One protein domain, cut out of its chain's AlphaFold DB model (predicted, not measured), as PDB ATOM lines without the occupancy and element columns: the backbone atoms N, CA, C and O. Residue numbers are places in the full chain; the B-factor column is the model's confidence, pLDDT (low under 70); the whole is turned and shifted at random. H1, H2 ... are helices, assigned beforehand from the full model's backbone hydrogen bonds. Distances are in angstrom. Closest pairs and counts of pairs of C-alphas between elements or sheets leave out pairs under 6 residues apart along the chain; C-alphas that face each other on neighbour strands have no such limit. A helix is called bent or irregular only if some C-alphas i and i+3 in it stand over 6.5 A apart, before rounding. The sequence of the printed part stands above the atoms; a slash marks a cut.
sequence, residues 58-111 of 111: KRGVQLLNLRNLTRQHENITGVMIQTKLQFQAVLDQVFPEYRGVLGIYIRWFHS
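What this domain is: This is residues 58 to 111 of the 111 residues of the protein "Transposase" of Aneurinibacillus migulanus (UniProt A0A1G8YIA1). One long helix, H1, makes nearly the whole length of a thin rod, and a short, irregular helix, H2, folds back at its far end like the tip of a hook. H1 and H2 meet only at the corner, and residues 58 to 80 of H1 stick out bare. The printed part has 54 residues with two named helices, H1 then H2, and no named strand; its class is all helix. It is extended, with a radius of gyration of the C-alphas of 17.5 A and spans of 56 by 19 by 10 A.

Where its parts are: Find C-alpha 58 at (-38.078, 1.329, 25.975); from there H1, residues 58 to 94, runs 53.5 A to C-alpha 94 at (-6.553, -41.676, 22.232). After the three residues 95 to 97 comes H2, residues 98 to 107, 13.5 A long, which ends at C-alpha 107 at (-22.485, -37.272, 11.055). H2 is irregular: C-alphas 101 and 104 are 8.1 A apart, and its line is a rough one.

How they stand to each other: Look first along H1, where every O i to N i+4 pair is within hydrogen-bond range. In H2 you will find 2 of 6 such pairs within range, and 2 of 7 O i to N i+3 pairs. H1 and H2 only just touch, with 3 pairs of C-alphas within 8 A, and touch only at the corner by their tight link. On H1 residues 91 to 92 alone take part, and the closest C-alphas, those of Asp 92 and Tyr 98, are 7.5 A apart. Their lines stand at a shallow tilt of 25 degrees, opposite ways, with centres 24.1 A apart.

The domain as a whole: The two C-alphas farthest apart are those of Lys 58 and Glu 97, at 55.9 A. The printed part has no cut, and Ser 111 is the chain's last residue. Residues 99 to 111 have pLDDT under 70; the mean of the printed part is 80.9.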
ATOM      1  N   LYS A  58     -38.132   2.769  25.636       72.69
ATOM      2  CA  LYS A  58     -38.078   1.329  25.975       72.69
ATOM      3  C   LYS A  58     -37.963   0.399  24.755       72.69
ATOM      4  O   LYS A  58     -37.220  -0.582  24.788       72.69
ATOM      5  N   ARG A  59     -38.626   0.742  23.642       72.56
ATOM      6  CA  ARG A  59     -38.577  -0.028  22.382       72.56
ATOM      7  C   ARG A  59     -37.160  -0.141  21.804       72.56
ATOM      8  O   ARG A  59     -36.780  -1.208  21.330       72.56
ATOM      9  N   GLY A  60     -36.360   0.928  21.876       75.88
ATOM     10  CA  GLY A  60     -34.968   0.904  21.411       75.88
ATOM     11  C   GLY A  60     -34.098  -0.039  22.244       75.88
ATOM     12  O   GLY A  60     -33.253  -0.755  21.714       75.88
ATOM     13  N   VAL A  61     -34.368  -0.112  23.546       76.88
ATOM     14  CA  VAL A  61     -33.671  -0.988  24.501       76.88
ATOM     15  C   VAL A  61     -33.963  -2.449  24.233       76.88
ATOM     16  O   VAL A  61     -33.046  -3.260  24.210       76.88
ATOM     17  N   GLN A  62     -35.234  -2.788  24.020       82.31
ATOM     18  CA  GLN A  62     -35.642  -4.157  23.714       82.31
ATOM     19  C   GLN A  62     -34.965  -4.651  22.434       82.31
ATOM     20  O   GLN A  62     -34.437  -5.759  22.417       82.31
ATOM     21  N   LEU A  63     -34.886  -3.803  21.403       85.94
ATOM     22  CA  LEU A  63     -34.185  -4.125  20.163       85.94
ATOM     23  C   LEU A  63     -32.671  -4.305  20.375       85.94
ATOM     24  O   LEU A  63     -32.082  -5.255  19.863       85.94
ATOM     25  N   LEU A  64     -32.036  -3.426  21.159       84.81
ATOM     26  CA  LEU A  64     -30.615  -3.546  21.504       84.81
ATOM     27  C   LEU A  64     -30.320  -4.806  22.328       84.81
ATOM     28  O   LEU A  64     -29.325  -5.481  22.065       84.81
ATOM     29  N   ASN A  65     -31.183  -5.133  23.293       86.50
ATOM     30  CA  ASN A  65     -31.088  -6.348  24.097       86.50
ATOM     31  C   ASN A  65     -31.228  -7.587  23.216       86.50
ATOM     32  O   ASN A  65     -30.408  -8.492  23.330       86.50
ATOM     33  N   LEU A  66     -32.209  -7.604  22.309       91.25
ATOM     34  CA  LEU A  66     -32.406  -8.702  21.367       91.25
ATOM     35  C   LEU A  66     -31.166  -8.897  20.490       91.25
ATOM     36  O   LEU A  66     -30.626  -9.996  20.437       91.25
ATOM     37  N   ARG A  67     -30.638  -7.816  19.902       92.25
ATOM     38  CA  ARG A  67     -29.390  -7.860  19.125       92.25
ATOM     39  C   ARG A  67     -28.217  -8.404  19.948       92.25
ATOM     40  O   ARG A  67     -27.389  -9.148  19.430       92.25
ATOM     41  N   ASN A  68     -28.120  -8.023  21.222       92.50
ATOM     42  CA  ASN A  68     -27.067  -8.518  22.103       92.50
ATOM     43  C   ASN A  68     -27.232 -10.012  22.423       92.50
ATOM     44  O   ASN A  68     -26.237 -10.729  22.409       92.50
ATOM     45  N   LEU A  69     -28.463 -10.474  22.663       95.81
ATOM     46  CA  LEU A  69     -28.781 -11.887  22.886       95.81
ATOM     47  C   LEU A  69     -28.458 -12.739  21.656       95.81
ATOM     48  O   LEU A  69     -27.835 -13.784  21.802       95.81
ATOM     49  N   THR A  70     -28.794 -12.275  20.449       96.88
ATOM     50  CA  THR A  70     -28.437 -12.966  19.198       96.88
ATOM     51  C   THR A  70     -26.926 -13.134  19.067       96.88
ATOM     52  O   THR A  70     -26.444 -14.241  18.863       96.88
ATOM     53  N   ARG A  71     -26.154 -12.066  19.297       96.12
ATOM     54  CA  ARG A  71     -24.686 -12.140  19.262       96.12
ATOM     55  C   ARG A  71     -24.115 -13.062  20.344       96.12
ATOM     56  O   ARG A  71     -23.142 -13.767  20.110       96.12
ATOM     57  N   GLN A  72     -24.696 -13.059  21.545       97.12
ATOM     58  CA  GLN A  72     -24.299 -13.990  22.607       97.12
ATOM     59  C   GLN A  72     -24.577 -15.441  22.210       97.12
ATOM     60  O   GLN A  72     -23.723 -16.296  22.423       97.12
ATOM     61  N   HIS A  73     -25.732 -15.704  21.601       97.56
ATOM     62  CA  HIS A  73     -26.080 -17.019  21.084       97.56
ATOM     63  C   HIS A  73     -25.094 -17.482  20.003       97.56
ATOM     64  O   HIS A  73     -24.596 -18.603  20.076       97.56
ATOM     65  N   GLU A  74     -24.757 -16.620  19.040       97.00
ATOM     66  CA  GLU A  74     -23.748 -16.903  18.009       97.00
ATOM     67  C   GLU A  74     -22.378 -17.220  18.622       97.00
ATOM     68  O   GLU A  74     -21.756 -18.217  18.260       97.00
ATOM     69  N   ASN A  75     -21.938 -16.434  19.611       97.56
ATOM     70  CA  ASN A  75     -20.675 -16.670  20.310       97.56
ATOM     71  C   ASN A  75     -20.659 -18.026  21.030       97.56
ATOM     72  O   ASN A  75     -19.706 -18.790  20.886       97.56
ATOM     73  N   ILE A  76     -21.711 -18.342  21.793       97.69
ATOM     74  CA  ILE A  76     -21.828 -19.619  22.515       97.69
ATOM     75  C   ILE A  76     -21.867 -20.787  21.526       97.69
ATOM     76  O   ILE A  76     -21.185 -21.787  21.732       97.69
ATOM     77  N   THR A  77     -22.614 -20.640  20.433       96.81
ATOM     78  CA  THR A  77     -22.690 -21.645  19.365       96.81
ATOM     79  C   THR A  77     -21.312 -21.885  18.747       96.81
ATOM     80  O   THR A  77     -20.900 -23.033  18.597       96.81
ATOM     81  N   GLY A  78     -20.552 -20.823  18.462       96.31
ATOM     82  CA  GLY A  78     -19.181 -20.936  17.961       96.31
ATOM     83  C   GLY A  78     -18.263 -21.698  18.921       96.31
ATOM     84  O   GLY A  78     -17.570 -22.628  18.507       96.31
ATOM     85  N   VAL A  79     -18.317 -21.371  20.216       97.50
ATOM     86  CA  VAL A  79     -17.547 -22.076  21.258       97.50
ATOM     87  C   VAL A  79     -17.956 -23.546  21.352       97.50
ATOM     88  O   VAL A  79     -17.090 -24.415  21.446       97.50
ATOM     89  N   MET A  80     -19.254 -23.848  21.287       96.56
ATOM     90  CA  MET A  80     -19.768 -25.219  21.313       96.56
ATOM     91  C   MET A  80     -19.235 -26.038  20.131       96.56
ATOM     92  O   MET A  80     -18.743 -27.150  20.329       96.56
ATOM     93  N   ILE A  81     -19.290 -25.485  18.915       93.94
ATOM     94  CA  ILE A  81     -18.775 -26.135  17.702       93.94
ATOM     95  C   ILE A  81     -17.272 -26.394  17.836       93.94
ATOM     96  O   ILE A  81     -16.821 -27.520  17.621       93.94
ATOM     97  N   GLN A  82     -16.497 -25.385  18.239       95.19
ATOM     98  CA  GLN A  82     -15.049 -25.521  18.395       95.19
ATOM     99  C   GLN A  82     -14.688 -26.575  19.447       95.19
ATOM    100  O   GLN A  82     -13.851 -27.440  19.192       95.19
ATOM    101  N   THR A  83     -15.354 -26.540  20.601       94.38
ATOM    102  CA  THR A  83     -15.138 -27.501  21.691       94.38
ATOM    103  C   THR A  83     -15.445 -28.921  21.229       94.38
ATOM    104  O   THR A  83     -14.690 -29.846  21.517       94.38
ATOM    105  N   LYS A  84     -16.521 -29.104  20.453       90.12
ATOM    106  CA  LYS A  84     -16.880 -30.405  19.888       90.12
ATOM    107  C   LYS A  84     -15.809 -30.937  18.933       90.12
ATOM    108  O   LYS A  84     -15.450 -32.108  19.027       90.12
ATOM    109  N   LEU A  85     -15.293 -30.092  18.039       89.94
ATOM    110  CA  LEU A  85     -14.226 -30.474  17.110       89.94
ATOM    111  C   LEU A  85     -12.937 -30.842  17.854       89.94
ATOM    112  O   LEU A  85     -12.310 -31.849  17.532       89.94
ATOM    113  N   GLN A  86     -12.569 -30.069  18.878       93.69
ATOM    114  CA  GLN A  86     -11.408 -30.364  19.721       93.69
ATOM    115  C   GLN A  86     -11.571 -31.689  20.469       93.69
ATOM    116  O   GLN A  86     -10.661 -32.513  20.460       93.69
ATOM    117  N   PHE A  87     -12.738 -31.921  21.068       90.50
ATOM    118  CA  PHE A  87     -13.052 -33.179  21.740       90.50
ATOM    119  C   PHE A  87     -12.940 -34.373  20.787       90.50
ATOM    120  O   PHE A  87     -12.323 -35.379  21.129       90.50
ATOM    121  N   GLN A  88     -13.482 -34.243  19.573       85.06
ATOM    122  CA  GLN A  88     -13.387 -35.284  18.557       85.06
ATOM    123  C   GLN A  88     -11.934 -35.553  18.146       85.06
ATOM    124  O   GLN A  88     -11.538 -36.710  18.072       85.06
ATOM    125  N   ALA A  89     -11.127 -34.508  17.941       88.19
ATOM    126  CA  ALA A  89      -9.715 -34.663  17.599       88.19
ATOM    127  C   ALA A  89      -8.924 -35.393  18.699       88.19
ATOM    128  O   ALA A  89      -8.111 -36.261  18.394       88.19
ATOM    129  N   VAL A  90      -9.192 -35.088  19.976       92.06
ATOM    130  CA  VAL A  90      -8.569 -35.799  21.103       92.06
ATOM    131  C   VAL A  90      -9.027 -37.256  21.147       92.06
ATOM    132  O   VAL A  90      -8.187 -38.142  21.284       92.06
ATOM    133  N   LEU A  91     -10.330 -37.521  20.996       88.12
ATOM    134  CA  LEU A  91     -10.866 -38.885  20.958       88.12
ATOM    135  C   LEU A  91     -10.237 -39.723  19.844       88.12
ATOM    136  O   LEU A  91      -9.853 -40.860  20.091       88.12
ATOM    137  N   ASP A  92     -10.090 -39.157  18.648       85.00
ATOM    138  CA  ASP A  92      -9.468 -39.841  17.514       85.00
ATOM    139  C   ASP A  92      -8.003 -40.218  17.791       85.00
ATOM    140  O   ASP A  92      -7.521 -41.228  17.283       85.00
ATOM    141  N   GLN A  93      -7.297 -39.429  18.606       88.19
ATOM    142  CA  GLN A  93      -5.911 -39.694  18.980       88.19
ATOM    143  C   GLN A  93      -5.784 -40.776  20.063       88.19
ATOM    144  O   GLN A  93      -4.850 -41.574  20.011       88.19
ATOM    145  N   VAL A  94      -6.675 -40.785  21.060       92.88
ATOM    146  CA  VAL A  94      -6.553 -41.676  22.232       92.88
ATOM    147  C   VAL A  94      -7.376 -42.958  22.124       92.88
ATOM    148  O   VAL A  94      -7.058 -43.932  22.800       92.88
ATOM    149  N   PHE A  95      -8.437 -42.961  21.312       85.94
ATOM    150  CA  PHE A  95      -9.368 -44.082  21.171       85.94
ATOM    151  C   PHE A  95     -10.008 -44.122  19.764       85.94
ATOM    152  O   PHE A  95     -11.206 -43.859  19.597       85.94
ATOM    153  N   PRO A  96      -9.218 -44.424  18.717       81.06
ATOM    154  CA  PRO A  96      -9.652 -44.355  17.318       81.06
ATOM    155  C   PRO A  96     -10.791 -45.329  16.959       81.06
ATOM    156  O   PRO A  96     -11.578 -45.053  16.047       81.06
ATOM    157  N   GLU A  97     -10.946 -46.438  17.688       80.25
ATOM    158  CA  GLU A  97     -12.024 -47.418  17.497       80.25
ATOM    159  C   GLU A  97     -13.415 -46.838  17.808       80.25
ATOM    160  O   GLU A  97     -14.431 -47.349  17.325       80.25
ATOM    161  N   TYR A  98     -13.480 -45.722  18.543       73.69
ATOM    162  CA  TYR A  98     -14.721 -45.018  18.879       73.69
ATOM    163  C   TYR A  98     -15.540 -44.614  17.643       73.69
ATOM    164  O   TYR A  98     -16.776 -44.636  17.669       73.69
ATOM    165  N   ARG A  99     -14.870 -44.310  16.520       67.50
ATOM    166  CA  ARG A  99     -15.539 -43.994  15.246       67.50
ATOM    167  C   ARG A  99     -16.388 -45.154  14.721       67.50
ATOM    168  O   ARG A  99     -17.422 -44.901  14.108       67.50
ATOM    169  N   GLY A 100     -15.979 -46.400  14.961       65.50
ATOM    170  CA  GLY A 100     -16.698 -47.592  14.504       65.50
ATOM    171  C   GLY A 100     -17.981 -47.870  15.290       65.50
ATOM    172  O   GLY A 100     -18.928 -48.417  14.733       65.50
ATOM    173  N   VAL A 101     -18.038 -47.451  16.559       64.75
ATOM    174  CA  VAL A 101     -19.159 -47.744  17.471       64.75
ATOM    175  C   VAL A 101     -20.254 -46.667  17.412       64.75
ATOM    176  O   VAL A 101     -21.435 -46.989  17.505       64.75
ATOM    177  N   LEU A 102     -19.893 -45.389  17.217       60.84
ATOM    178  CA  LEU A 102     -20.829 -44.248  17.268       60.84
ATOM    179  C   LEU A 102     -20.712 -43.259  16.089       60.84
ATOM    180  O   LEU A 102     -21.385 -42.226  16.081       60.84
ATOM    181  N   GLY A 103     -19.914 -43.561  15.055       58.16
ATOM    182  CA  GLY A 103     -19.671 -42.665  13.910       58.16
ATOM    183  C   GLY A 103     -20.927 -42.229  13.142       58.16
ATOM    184  O   GLY A 103     -20.920 -41.199  12.468       58.16
ATOM    185  N   ILE A 104     -22.026 -42.970  13.296       53.41
ATOM    186  CA  ILE A 104     -23.333 -42.676  12.700       53.41
ATOM    187  C   ILE A 104     -24.002 -41.460  13.366       53.41
ATOM    188  O   ILE A 104     -24.590 -40.651  12.660       53.41
ATOM    189  N   TYR A 105     -23.854 -41.258  14.682       52.09
ATOM    190  CA  TYR A 105     -24.466 -40.131  15.413       52.09
ATOM    191  C   TYR A 105     -23.707 -38.808  15.237       52.09
ATOM    192  O   TYR A 105     -24.293 -37.730  15.315       52.09
ATOM    193  N   ILE A 106     -22.402 -38.873  14.962       53.94
ATOM    194  CA  ILE A 106     -21.549 -37.688  14.793       53.94
ATOM    195  C   ILE A 106     -21.826 -37.002  13.443       53.94
ATOM    196  O   ILE A 106     -21.772 -35.775  13.355       53.94
ATOM    197  N   ARG A 107     -22.200 -37.776  12.410       51.62
ATOM    198  CA  ARG A 107     -22.485 -37.272  11.055       51.62
ATOM    199  C   ARG A 107     -23.783 -36.455  10.968       51.62
ATOM    200  O   ARG A 107     -23.841 -35.520  10.180       51.62
ATOM    201  N   TRP A 108     -24.771 -36.735  11.822       44.69
ATOM    202  CA  TRP A 108     -26.041 -35.988  11.884       44.69
ATOM    203  C   TRP A 108     -25.919 -34.562  12.429       44.69
ATOM    204  O   TRP A 108     -26.849 -33.786  12.295       44.69
ATOM    205  N   PHE A 109     -24.790 -34.200  13.038       47.56
ATOM    206  CA  PHE A 109     -24.572 -32.860  13.591       47.56
ATOM    207  C   PHE A 109     -23.859 -31.890  12.632       47.56
ATOM    208  O   PHE A 109     -23.559 -30.764  13.023       47.56
ATOM    209  N   HIS A 110     -23.509 -32.350  11.430       47.69
ATOM    210  CA  HIS A 110     -22.885 -31.539  10.380       47.69
ATOM    211  C   HIS A 110     -23.892 -31.065   9.308       47.69
ATOM    212  O   HIS A 110     -23.483 -30.365   8.382       47.69
ATOM    213  N   SER A 111     -25.176 -31.434   9.429       38.75
ATOM    214  CA  SER A 111     -26.319 -30.907   8.658       38.75
ATOM    215  C   SER A 111     -27.255 -30.142   9.577       38.75
ATOM    216  O   SER A 111     -27.840 -29.158   9.084       38.75
TER     217      SER A 111